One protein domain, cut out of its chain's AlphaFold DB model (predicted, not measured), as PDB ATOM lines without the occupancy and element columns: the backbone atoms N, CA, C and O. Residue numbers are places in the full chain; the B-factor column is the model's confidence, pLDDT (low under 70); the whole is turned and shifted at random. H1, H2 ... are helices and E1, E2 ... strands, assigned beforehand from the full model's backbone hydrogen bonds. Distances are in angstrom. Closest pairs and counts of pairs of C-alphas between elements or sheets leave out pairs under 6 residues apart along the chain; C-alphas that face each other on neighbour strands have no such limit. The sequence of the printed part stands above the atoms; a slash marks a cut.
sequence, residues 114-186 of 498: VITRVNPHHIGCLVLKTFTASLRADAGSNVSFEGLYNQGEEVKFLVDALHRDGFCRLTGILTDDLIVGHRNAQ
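Overview. This is residues 114 to 186 of the 498 residues of the protein "HMG box domain-containing protein" of Hypsibius dujardini (UniProt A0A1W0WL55). A strongly twisted five-stranded sheet folds back on itself, E1 and E2 facing E5 and E4 with E3 as hinge; H1 packs over E4. The 73 printed residues include five named strands, then one helix: mixed class, mixed sheet, order E1 E2 E3 E5 E4. It is compact, radius of gyration of the C-alphas 11.7 A, spanning 36 by 26 by 18 A.

Arrangement. E1, residues 114 to 119, E2, 122 to 127, and E3, 131 to 137, form a meander, each strand the antiparallel neighbour of the one before; within hydrogen-bond range are N 116 and O 124, 2.8 A, and N 125 and O 133, 2.9 A. E4, residues 154 to 163, bends by 81 degrees at residue 160. It forms a hairpin with E5, residues 169 to 174; N 171 and O 161 are 2.9 A apart. E5 is parallel to E3; N 134 and O 170 are 2.9 A apart. H1, residues 176 to 185, has every O i to N i+4 pair within range and is on the sheet; its closest C-alphas with E4 are Leu 178 and Lys 156, 6.7 A.

Along the chain. E1 begins at C-alpha 114 (145.337, 118.893, 98.872); H1 ends at C-alpha 185 (142.361, 133.618, 96.808). E4 measures 22.2 A.

Size, cuts and confidence. The printed part has no cut. The E3 to E4 link is long. No printed residue is under 70 in pLDDT.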
ATOM      1  N   VAL A 114     144.271 118.382  97.988       97.00
ATOM      2  CA  VAL A 114     145.337 118.893  98.872       97.00
ATOM      3  C   VAL A 114     146.709 118.568  98.281       97.00
ATOM      4  O   VAL A 114     147.004 117.404  97.999       97.00
ATOM      5  N   ILE A 115     147.567 119.569  98.097       97.69
ATOM      6  CA  ILE A 115     148.901 119.410  97.514       97.69
ATOM      7  C   ILE A 115     149.803 118.586  98.437       97.69
ATOM      8  O   ILE A 115     150.043 118.931  99.590       97.69
ATOM      9  N   THR A 116     150.371 117.508  97.898       97.06
ATOM     10  CA  THR A 116     151.313 116.629  98.612       97.06
ATOM     11  C   THR A 116     152.750 116.756  98.130       97.06
ATOM     12  O   THR A 116     153.661 116.454  98.898       97.06
ATOM     13  N   ARG A 117     152.968 117.174  96.876       96.81
ATOM     14  CA  ARG A 117     154.282 117.408  96.257       96.81
ATOM     15  C   ARG A 117     154.149 118.469  95.171       96.81
ATOM     16  O   ARG A 117     153.200 118.416  94.394       96.81
ATOM     17  N   VAL A 118     155.126 119.361  95.072       97.25
ATOM     18  CA  VAL A 118     155.263 120.325  93.972       97.25
ATOM     19  C   VAL A 118     156.572 120.016  93.253       97.25
ATOM     20  O   VAL A 118     157.590 119.800  93.904       97.25
ATOM     21  N   ASN A 119     156.537 119.965  91.925       95.81
ATOM     22  CA  ASN A 119     157.710 119.941  91.055       95.81
ATOM     23  C   ASN A 119     157.510 121.019  89.973       95.81
ATOM     24  O   ASN A 119     156.356 121.310  89.648       95.81
ATOM     25  N   PRO A 120     158.574 121.554  89.342       95.12
ATOM     26  CA  PRO A 120     158.455 122.652  88.376       95.12
ATOM     27  C   PRO A 120     157.404 122.435  87.277       95.12
ATOM     28  O   PRO A 120     156.690 123.366  86.928       95.12
ATOM     29  N   HIS A 121     157.255 121.201  86.778       94.44
ATOM     30  CA  HIS A 121     156.353 120.869  85.665       94.44
ATOM     31  C   HIS A 121     155.081 120.090  86.057       94.44
ATOM     32  O   HIS A 121     154.246 119.835  85.190       94.44
ATOM     33  N   HIS A 122     154.928 119.660  87.317       95.62
ATOM     34  CA  HIS A 122     153.713 118.966  87.769       95.62
ATOM     35  C   HIS A 122     153.515 119.016  89.292       95.62
ATOM     36  O   HIS A 122     154.477 118.980  90.063       95.62
ATOM     37  N   ILE A 123     152.256 119.004  89.730       97.50
ATOM     38  CA  ILE A 123     151.864 118.966  91.146       97.50
ATOM     39  C   ILE A 123     151.218 117.613  91.457       97.50
ATOM     40  O   ILE A 123     150.329 117.163  90.742       97.50
ATOM     41  N   GLY A 124     151.637 116.959  92.540       97.69
ATOM     42  CA  GLY A 124     150.971 115.770  93.072       97.69
ATOM     43  C   GLY A 124     150.050 116.146  94.231       97.69
ATOM     44  O   GLY A 124     150.536 116.600  95.267       97.69
ATOM     45  N   CYS A 125     148.743 115.926  94.105       97.38
ATOM     46  CA  CYS A 125     147.758 116.215  95.155       97.38
ATOM     47  C   CYS A 125     146.889 114.991  95.506       97.38
ATOM     48  O   CYS A 125     146.900 113.977  94.803       97.38
ATOM     49  N   LEU A 126     146.163 115.075  96.624       96.12
ATOM     50  CA  LEU A 126     145.181 114.084  97.065       96.12
ATOM     51  C   LEU A 126     143.767 114.664  96.998       96.12
ATOM     52  O   LEU A 126     143.415 115.555  97.774       96.12
ATOM     53  N   VAL A 127     142.941 114.106  96.118       95.88
ATOM     54  CA  VAL A 127     141.490 114.326  96.100       95.88
ATOM     55  C   VAL A 127     140.846 113.441  97.165       95.88
ATOM     56  O   VAL A 127     141.214 112.271  97.313       95.88
ATOM     57  N   LEU A 128     139.903 113.999  97.933       93.81
ATOM     58  CA  LEU A 128     139.185 113.299  99.013       93.81
ATOM     59  C   LEU A 128     140.125 112.538  99.977       93.81
ATOM     60  O   LEU A 128     139.790 111.458 100.458       93.81
ATOM     61  N   LYS A 129     141.330 113.080 100.228       92.56
ATOM     62  CA  LYS A 129     142.393 112.503 101.084       92.56
ATOM     63  C   LYS A 129     142.875 111.089 100.686       92.56
ATOM     64  O   LYS A 129     143.673 110.501 101.416       92.56
ATOM     65  N   THR A 130     142.443 110.565  99.536       92.62
ATOM     66  CA  THR A 130     142.617 109.148  99.162       92.62
ATOM     67  C   THR A 130     143.081 108.957  97.718       92.62
ATOM     68  O   THR A 130     143.921 108.094  97.469       92.62
ATOM     69  N   PHE A 131     142.614 109.770  96.765       94.19
ATOM     70  CA  PHE A 131     142.947 109.598  95.346       94.19
ATOM     71  C   PHE A 131     144.127 110.464  94.926       94.19
ATOM     72  O   PHE A 131     144.046 111.693  94.937       94.19
ATOM     73  N   THR A 132     145.222 109.824  94.513       95.25
ATOM     74  CA  THR A 132     146.387 110.522  93.959       95.25
ATOM     75  C   THR A 132     146.054 111.116  92.594       95.25
ATOM     76  O   THR A 132     145.755 110.376  91.648       95.25
ATOM     77  N   ALA A 133     146.169 112.435  92.486       97.19
ATOM     78  CA  ALA A 133     146.039 113.183  91.248       97.19
ATOM     79  C   ALA A 133     147.381 113.823  90.862       97.19
ATOM     80  O   ALA A 133     148.072 114.399  91.705       97.19
ATOM     81  N   SER A 134     147.742 113.720  89.582       97.69
ATOM     82  CA  SER A 134     148.891 114.411  88.990       97.69
ATOM     83  C   SER A 134     148.393 115.553  88.113       97.69
ATOM     84  O   SER A 134     147.692 115.321  87.125       97.69
ATOM     85  N   LEU A 135     148.725 116.783  88.491       97.62
ATOM     86  CA  LEU A 135     148.307 117.999  87.808       97.62
ATOM     87  C   LEU A 135     149.434 118.497  86.910       97.62
ATOM     88  O   LEU A 135     150.566 118.654  87.369       97.62
ATOM     89  N   ARG A 136     149.111 118.772  85.650       96.88
ATOM     90  CA  ARG A 136     149.998 119.415  84.674       96.88
ATOM     91  C   ARG A 136     149.468 120.800  84.314       96.88
ATOM     92  O   ARG A 136     148.280 121.072  84.482       96.88
ATOM     93  N   ALA A 137     150.345 121.660  83.813       95.44
ATOM     94  CA  ALA A 137     149.929 122.909  83.186       95.44
ATOM     95  C   ALA A 137     149.171 122.594  81.878       95.44
ATOM     96  O   ALA A 137     149.356 121.512  81.301       95.44
ATOM     97  N   ASP A 138     148.303 123.494  81.415       93.94
ATOM     98  CA  ASP A 138     147.665 123.324  80.107       93.94
ATOM     99  C   ASP A 138     148.696 123.420  78.966       93.94
ATOM    100  O   ASP A 138     149.754 124.034  79.113       93.94
ATOM    101  N   ALA A 139     148.409 122.802  77.820       87.69
ATOM    102  CA  ALA A 139     149.387 122.520  76.766       87.69
ATOM    103  C   ALA A 139     150.041 123.763  76.122       87.69
ATOM    104  O   ALA A 139     151.099 123.631  75.508       87.69
ATOM    105  N   GLY A 140     149.439 124.952  76.252       85.88
ATOM    106  CA  GLY A 140     150.033 126.229  75.824       85.88
ATOM    107  C   GLY A 140     150.828 126.974  76.909       85.88
ATOM    108  O   GLY A 140     151.516 127.947  76.600       85.88
ATOM    109  N   SER A 141     150.745 126.543  78.170       88.31
ATOM    110  CA  SER A 141     151.241 127.288  79.332       88.31
ATOM    111  C   SER A 141     152.616 126.786  79.803       88.31
ATOM    112  O   SER A 141     152.796 125.633  80.188       88.31
ATOM    113  N   ASN A 142     153.615 127.675  79.798       86.12
ATOM    114  CA  ASN A 142     154.982 127.393  80.271       86.12
ATOM    115  C   ASN A 142     155.184 127.829  81.737       86.12
ATOM    116  O   ASN A 142     156.207 128.415  82.098       86.12
ATOM    117  N   VAL A 143     154.180 127.595  82.584       90.56
ATOM    118  CA  VAL A 143     154.196 128.000  83.995       90.56
ATOM    119  C   VAL A 143     155.018 127.003  84.819       90.56
ATOM    120  O   VAL A 143     154.729 125.809  84.816       90.56
ATOM    121  N   SER A 144     156.017 127.495  85.560       92.50
ATOM    122  CA  SER A 144     156.651 126.710  86.628       92.50
ATOM    123  C   SER A 144     155.801 126.783  87.891       92.50
ATOM    124  O   SER A 144     155.468 127.877  88.343       92.50
ATOM    125  N   PHE A 145     155.477 125.636  88.487       93.75
ATOM    126  CA  PHE A 145     154.710 125.583  89.739       93.75
ATOM    127  C   PHE A 145     155.544 125.877  90.993       93.75
ATOM    128  O   PHE A 145     154.986 126.121  92.065       93.75
ATOM    129  N   GLU A 146     156.871 125.850  90.881       90.94
ATOM    130  CA  GLU A 146     157.782 126.056  92.004       90.94
ATOM    131  C   GLU A 146     157.693 127.501  92.525       90.94
ATOM    132  O   GLU A 146     157.939 128.462  91.797       90.94
ATOM    133  N   GLY A 147     157.286 127.659  93.789       90.44
ATOM    134  CA  GLY A 147     157.032 128.965  94.408       90.44
ATOM    135  C   GLY A 147     155.677 129.610  94.069       90.44
ATOM    136  O   GLY A 147     155.400 130.695  94.577       90.44
ATOM    137  N   LEU A 148     154.826 128.968  93.256       91.81
ATOM    138  CA  LEU A 148     153.417 129.363  93.061       91.81
ATOM    139  C   LEU A 148     152.441 128.600  93.969       91.81
ATOM    140  O   LEU A 148     151.326 129.067  94.195       91.81
ATOM    141  N   TYR A 149     152.863 127.432  94.451       95.25
ATOM    142  CA  TYR A 149     152.082 126.516  95.273       95.25
ATOM    143  C   TYR A 149     152.960 125.910  96.370       95.25
ATOM    144  O   TYR A 149     154.128 125.596  96.128       95.25
ATOM    145  N   ASN A 150     152.380 125.682  97.547       95.06
ATOM    146  CA  ASN A 150     153.038 125.075  98.701       95.06
ATOM    147  C   ASN A 150     152.432 123.705  99.049       95.06
ATOM    148  O   ASN A 150     151.293 123.376  98.715       95.06
ATOM    149  N   GLN A 151     153.206 122.879  99.754       96.00
ATOM    150  CA  GLN A 151     152.725 121.596 100.265       96.00
ATOM    151  C   GLN A 151     151.682 121.821 101.373       96.00
ATOM    152  O   GLN A 151     151.931 122.568 102.315       96.00
ATOM    153  N   GLY A 152     150.534 121.147 101.277       95.44
ATOM    154  CA  GLY A 152     149.408 121.276 102.207       95.44
ATOM    155  C   GLY A 152     148.305 122.248 101.769       95.44
ATOM    156  O   GLY A 152     147.252 122.255 102.399       95.44
ATOM    157  N   GLU A 153     148.499 123.023 100.698       95.56
ATOM    158  CA  GLU A 153     147.467 123.920 100.153       95.56
ATOM    159  C   GLU A 153     146.359 123.158  99.409       95.56
ATOM    160  O   GLU A 153     146.588 122.071  98.875       95.56
ATOM    161  N   GLU A 154     145.161 123.740  99.335       95.75
ATOM    162  CA  GLU A 154     144.065 123.233  98.503       95.75
ATOM    163  C   GLU A 154     144.105 123.872  97.111       95.75
ATOM    164  O   GLU A 154     144.052 125.092  96.966       95.75
ATOM    165  N   VAL A 155     144.158 123.039  96.070       96.31
ATOM    166  CA  VAL A 155     144.175 123.474  94.669       96.31
ATOM    167  C   VAL A 155     142.952 122.957  93.918       96.31
ATOM    168  O   VAL A 155     142.559 121.798  94.066       96.31
ATOM    169  N   LYS A 156     142.366 123.825  93.084       97.00
ATOM    170  CA  LYS A 156     141.286 123.477  92.153       97.00
ATOM    171  C   LYS A 156     141.844 123.256  90.752       97.00
ATOM    172  O   LYS A 156     142.639 124.062  90.276       97.00
ATOM    173  N   PHE A 157     141.434 122.171  90.104       97.31
ATOM    174  CA  PHE A 157     141.948 121.741  88.801       97.31
ATOM    175  C   PHE A 157     140.851 121.076  87.962       97.31
ATOM    176  O   PHE A 157     139.882 120.560  88.517       97.31
ATOM    177  N   LEU A 158     141.011 121.045  86.636       97.56
ATOM    178  CA  LEU A 158     140.103 120.324  85.738       97.56
ATOM    179  C   LEU A 158     140.552 118.869  85.566       97.56
ATOM    180  O   LEU A 158     141.727 118.613  85.308       97.56
ATOM    181  N   VAL A 159     139.636 117.908  85.664       97.81
ATOM    182  CA  VAL A 159     139.919 116.489  85.389       97.81
ATOM    183  C   VAL A 159     140.211 116.289  83.902       97.81
ATOM    184  O   VAL A 159     139.408 116.653  83.044       97.81
ATOM    185  N   ASP A 160     141.340 115.655  83.592       97.44
ATOM    186  CA  ASP A 160     141.760 115.331  82.226       97.44
ATOM    187  C   ASP A 160     141.509 113.852  81.898       97.44
ATOM    188  O   ASP A 160     140.891 113.544  80.876       97.44
ATOM    189  N   ALA A 161     141.922 112.928  82.768       96.75
ATOM    190  CA  ALA A 161     141.616 111.504  82.624       96.75
ATOM    191  C   ALA A 161     141.651 110.750  83.964       96.75
ATOM    192  O   ALA A 161     142.348 111.132  84.906       96.75
ATOM    193  N   LEU A 162     140.938 109.621  84.011       96.31
ATOM    194  CA  LEU A 162     141.015 108.629  85.083       96.31
ATOM    195  C   LEU A 162     141.691 107.359  84.552       96.31
ATOM    196  O   LEU A 162     141.120 106.644  83.729       96.31
ATOM    197  N   HIS A 163     142.884 107.060  85.060       94.69
ATOM    198  CA  HIS A 163     143.628 105.840  84.757       94.69
ATOM    199  C   HIS A 163     143.212 104.739  85.738       94.69
ATOM    200  O   HIS A 163     143.142 104.980  86.947       94.69
ATOM    201  N   ARG A 164     142.926 103.537  85.221       91.69
ATOM    202  CA  ARG A 164     142.321 102.418  85.973       91.69
ATOM    203  C   ARG A 164     143.305 101.276  86.271       91.69
ATOM    204  O   ARG A 164     142.889 100.205  86.701       91.69
ATOM    205  N   ASP A 165     144.601 101.499  86.051       84.88
ATOM    206  CA  ASP A 165     145.646 100.467  86.060       84.88
ATOM    207  C   ASP A 165     145.983  99.982  87.485       84.88
ATOM    208  O   ASP A 165     146.952 100.406  88.125       84.88
ATOM    209  N   GLY A 166     145.132  99.096  88.007       81.81
ATOM    210  CA  GLY A 166     145.184  98.561  89.367       81.81
ATOM    211  C   GLY A 166     144.663  99.559  90.402       81.81
ATOM    212  O   GLY A 166     143.607  99.344  90.992       81.81
ATOM    213  N   PHE A 167     145.382 100.666  90.599       82.69
ATOM    214  CA  PHE A 167     144.960 101.764  91.474       82.69
ATOM    215  C   PHE A 167     144.486 102.956  90.648       82.69
ATOM    216  O   PHE A 167     145.183 103.399  89.734       82.69
ATOM    217  N   CYS A 168     143.330 103.508  91.011       90.56
ATOM    218  CA  CYS A 168     142.736 104.648  90.323       90.56
ATOM    219  C   CYS A 168     143.609 105.902  90.477       90.56
ATOM    220  O   CYS A 168     143.820 106.381  91.593       90.56
ATOM    221  N   ARG A 169     144.106 106.449  89.360       93.25
ATOM    222  CA  ARG A 169     144.917 107.679  89.335       93.25
ATOM    223  C   ARG A 169     144.286 108.729  88.440       93.25
ATOM    224  O   ARG A 169     143.957 108.458  87.287       93.25
ATOM    225  N   LEU A 170     144.184 109.945  88.957       96.62
ATOM    226  CA  LEU A 170     143.700 111.089  88.197       96.62
ATOM    227  C   LEU A 170     144.864 111.803  87.507       96.62
ATOM    228  O   LEU A 170     145.915 112.022  88.114       96.62
ATOM    229  N   THR A 171     144.655 112.224  86.265       97.56
ATOM    230  CA  THR A 171     145.392 113.349  85.684       97.56
ATOM    231  C   THR A 171     144.478 114.562  85.626       97.56
ATOM    232  O   THR A 171     143.290 114.446  85.317       97.56
ATOM    233  N   GLY A 172     145.033 115.725  85.947       97.56
ATOM    234  CA  GLY A 172     144.330 117.001  85.910       97.56
ATOM    235  C   GLY A 172     145.129 118.074  85.183       97.56
ATOM    236  O   GLY A 172     146.350 117.973  85.063       97.56
ATOM    237  N   ILE A 173     144.432 119.097  84.703       97.44
ATOM    238  CA  ILE A 173     145.004 120.277  84.059       97.44
ATOM    239  C   ILE A 173     144.721 121.501  84.932       97.44
ATOM    240  O   ILE A 173     143.597 121.710  85.398       97.44
ATOM    241  N   LEU A 174     145.756 122.309  85.139       96.88
ATOM    242  CA  LEU A 174     145.664 123.655  85.688       96.88
ATOM    243  C   LEU A 174     145.654 124.641  84.518       96.88
ATOM    244  O   LEU A 174     146.652 124.774  83.811       96.88
ATOM    245  N   THR A 175     144.510 125.290  84.304       96.06
ATOM    246  CA  THR A 175     144.369 126.401  83.355       96.06
ATOM    247  C   THR A 175     144.857 127.701  83.989       96.06
ATOM    248  O   THR A 175     144.833 127.845  85.215       96.06
ATOM    249  N   ASP A 176     145.255 128.673  83.166       94.00
ATOM    250  CA  ASP A 176     145.760 129.964  83.652       94.00
ATOM    251  C   ASP A 176     144.749 130.677  84.572       94.00
ATOM    252  O   ASP A 176     145.141 131.211  85.610       94.00
ATOM    253  N   ASP A 177     143.444 130.586  84.283       94.56
ATOM    254  CA  ASP A 177     142.370 131.118  85.138       94.56
ATOM    255  C   ASP A 177     142.367 130.514  86.554       94.56
ATOM    256  O   ASP A 177     142.133 131.221  87.535       94.56
ATOM    257  N   LEU A 178     142.646 129.212  86.687       93.94
ATOM    258  CA  LEU A 178     142.707 128.527  87.984       93.94
ATOM    259  C   LEU A 178     143.999 128.859  88.743       93.94
ATOM    260  O   LEU A 178     143.977 128.971  89.970       93.94
ATOM    261  N   ILE A 179     145.107 129.078  88.029       93.75
ATOM    262  CA  ILE A 179     146.391 129.501  88.610       93.75
ATOM    263  C   ILE A 179     146.291 130.948  89.126       93.75
ATOM    264  O   ILE A 179     146.664 131.235  90.269       93.75
ATOM    265  N   VAL A 180     145.720 131.855  88.328       93.25
ATOM    266  CA  VAL A 180     145.430 133.244  88.723       93.25
ATOM    267  C   VAL A 180     144.389 133.284  89.848       93.25
ATOM    268  O   VAL A 180     144.567 134.017  90.822       93.25
ATOM    269  N   GLY A 181     143.346 132.455  89.769       91.56
ATOM    270  CA  GLY A 181     142.326 132.310  90.807       91.56
ATOM    271  C   GLY A 181     142.905 131.880  92.157       91.56
ATOM    272  O   GLY A 181     142.626 132.528  93.164       91.56
ATOM    273  N   HIS A 182     143.767 130.856  92.185       90.19
ATOM    274  CA  HIS A 182     144.468 130.431  93.404       90.19
ATOM    275  C   HIS A 182     145.309 131.570  93.995       90.19
ATOM    276  O   HIS A 182     145.184 131.888  95.178       90.19
ATOM    277  N   ARG A 183     146.109 132.247  93.160       87.88
ATOM    278  CA  ARG A 183     146.965 133.363  93.591       87.88
ATOM    279  C   ARG A 183     146.179 134.542  94.177       87.88
ATOM    280  O   ARG A 183     146.686 135.204  95.076       87.88
ATOM    281  N   ASN A 184     144.968 134.800  93.683       88.00
ATOM    282  CA  ASN A 184     144.097 135.866  94.185       88.00
ATOM    283  C   ASN A 184     143.285 135.454  95.428       88.00
ATOM    284  O   ASN A 184     142.868 136.323  96.192       88.00
ATOM    285  N   ALA A 185     143.044 134.155  95.629       83.88
ATOM    286  CA  ALA A 185     142.361 133.618  96.808       83.88
ATOM    287  C   ALA A 185     143.289 133.499  98.032       83.88
ATOM    288  O   ALA A 185     142.827 133.592  99.169       83.88
ATOM    289  N   GLN A 186     144.592 133.317  97.805       73.75
ATOM    290  CA  GLN A 186     145.614 133.325  98.849       73.75
ATOM    291  C   GLN A 186     145.699 134.710  99.525       73.75
ATOM    292  O   GLN A 186     145.995 135.703  98.852       73.75
TER     293      GLN A 186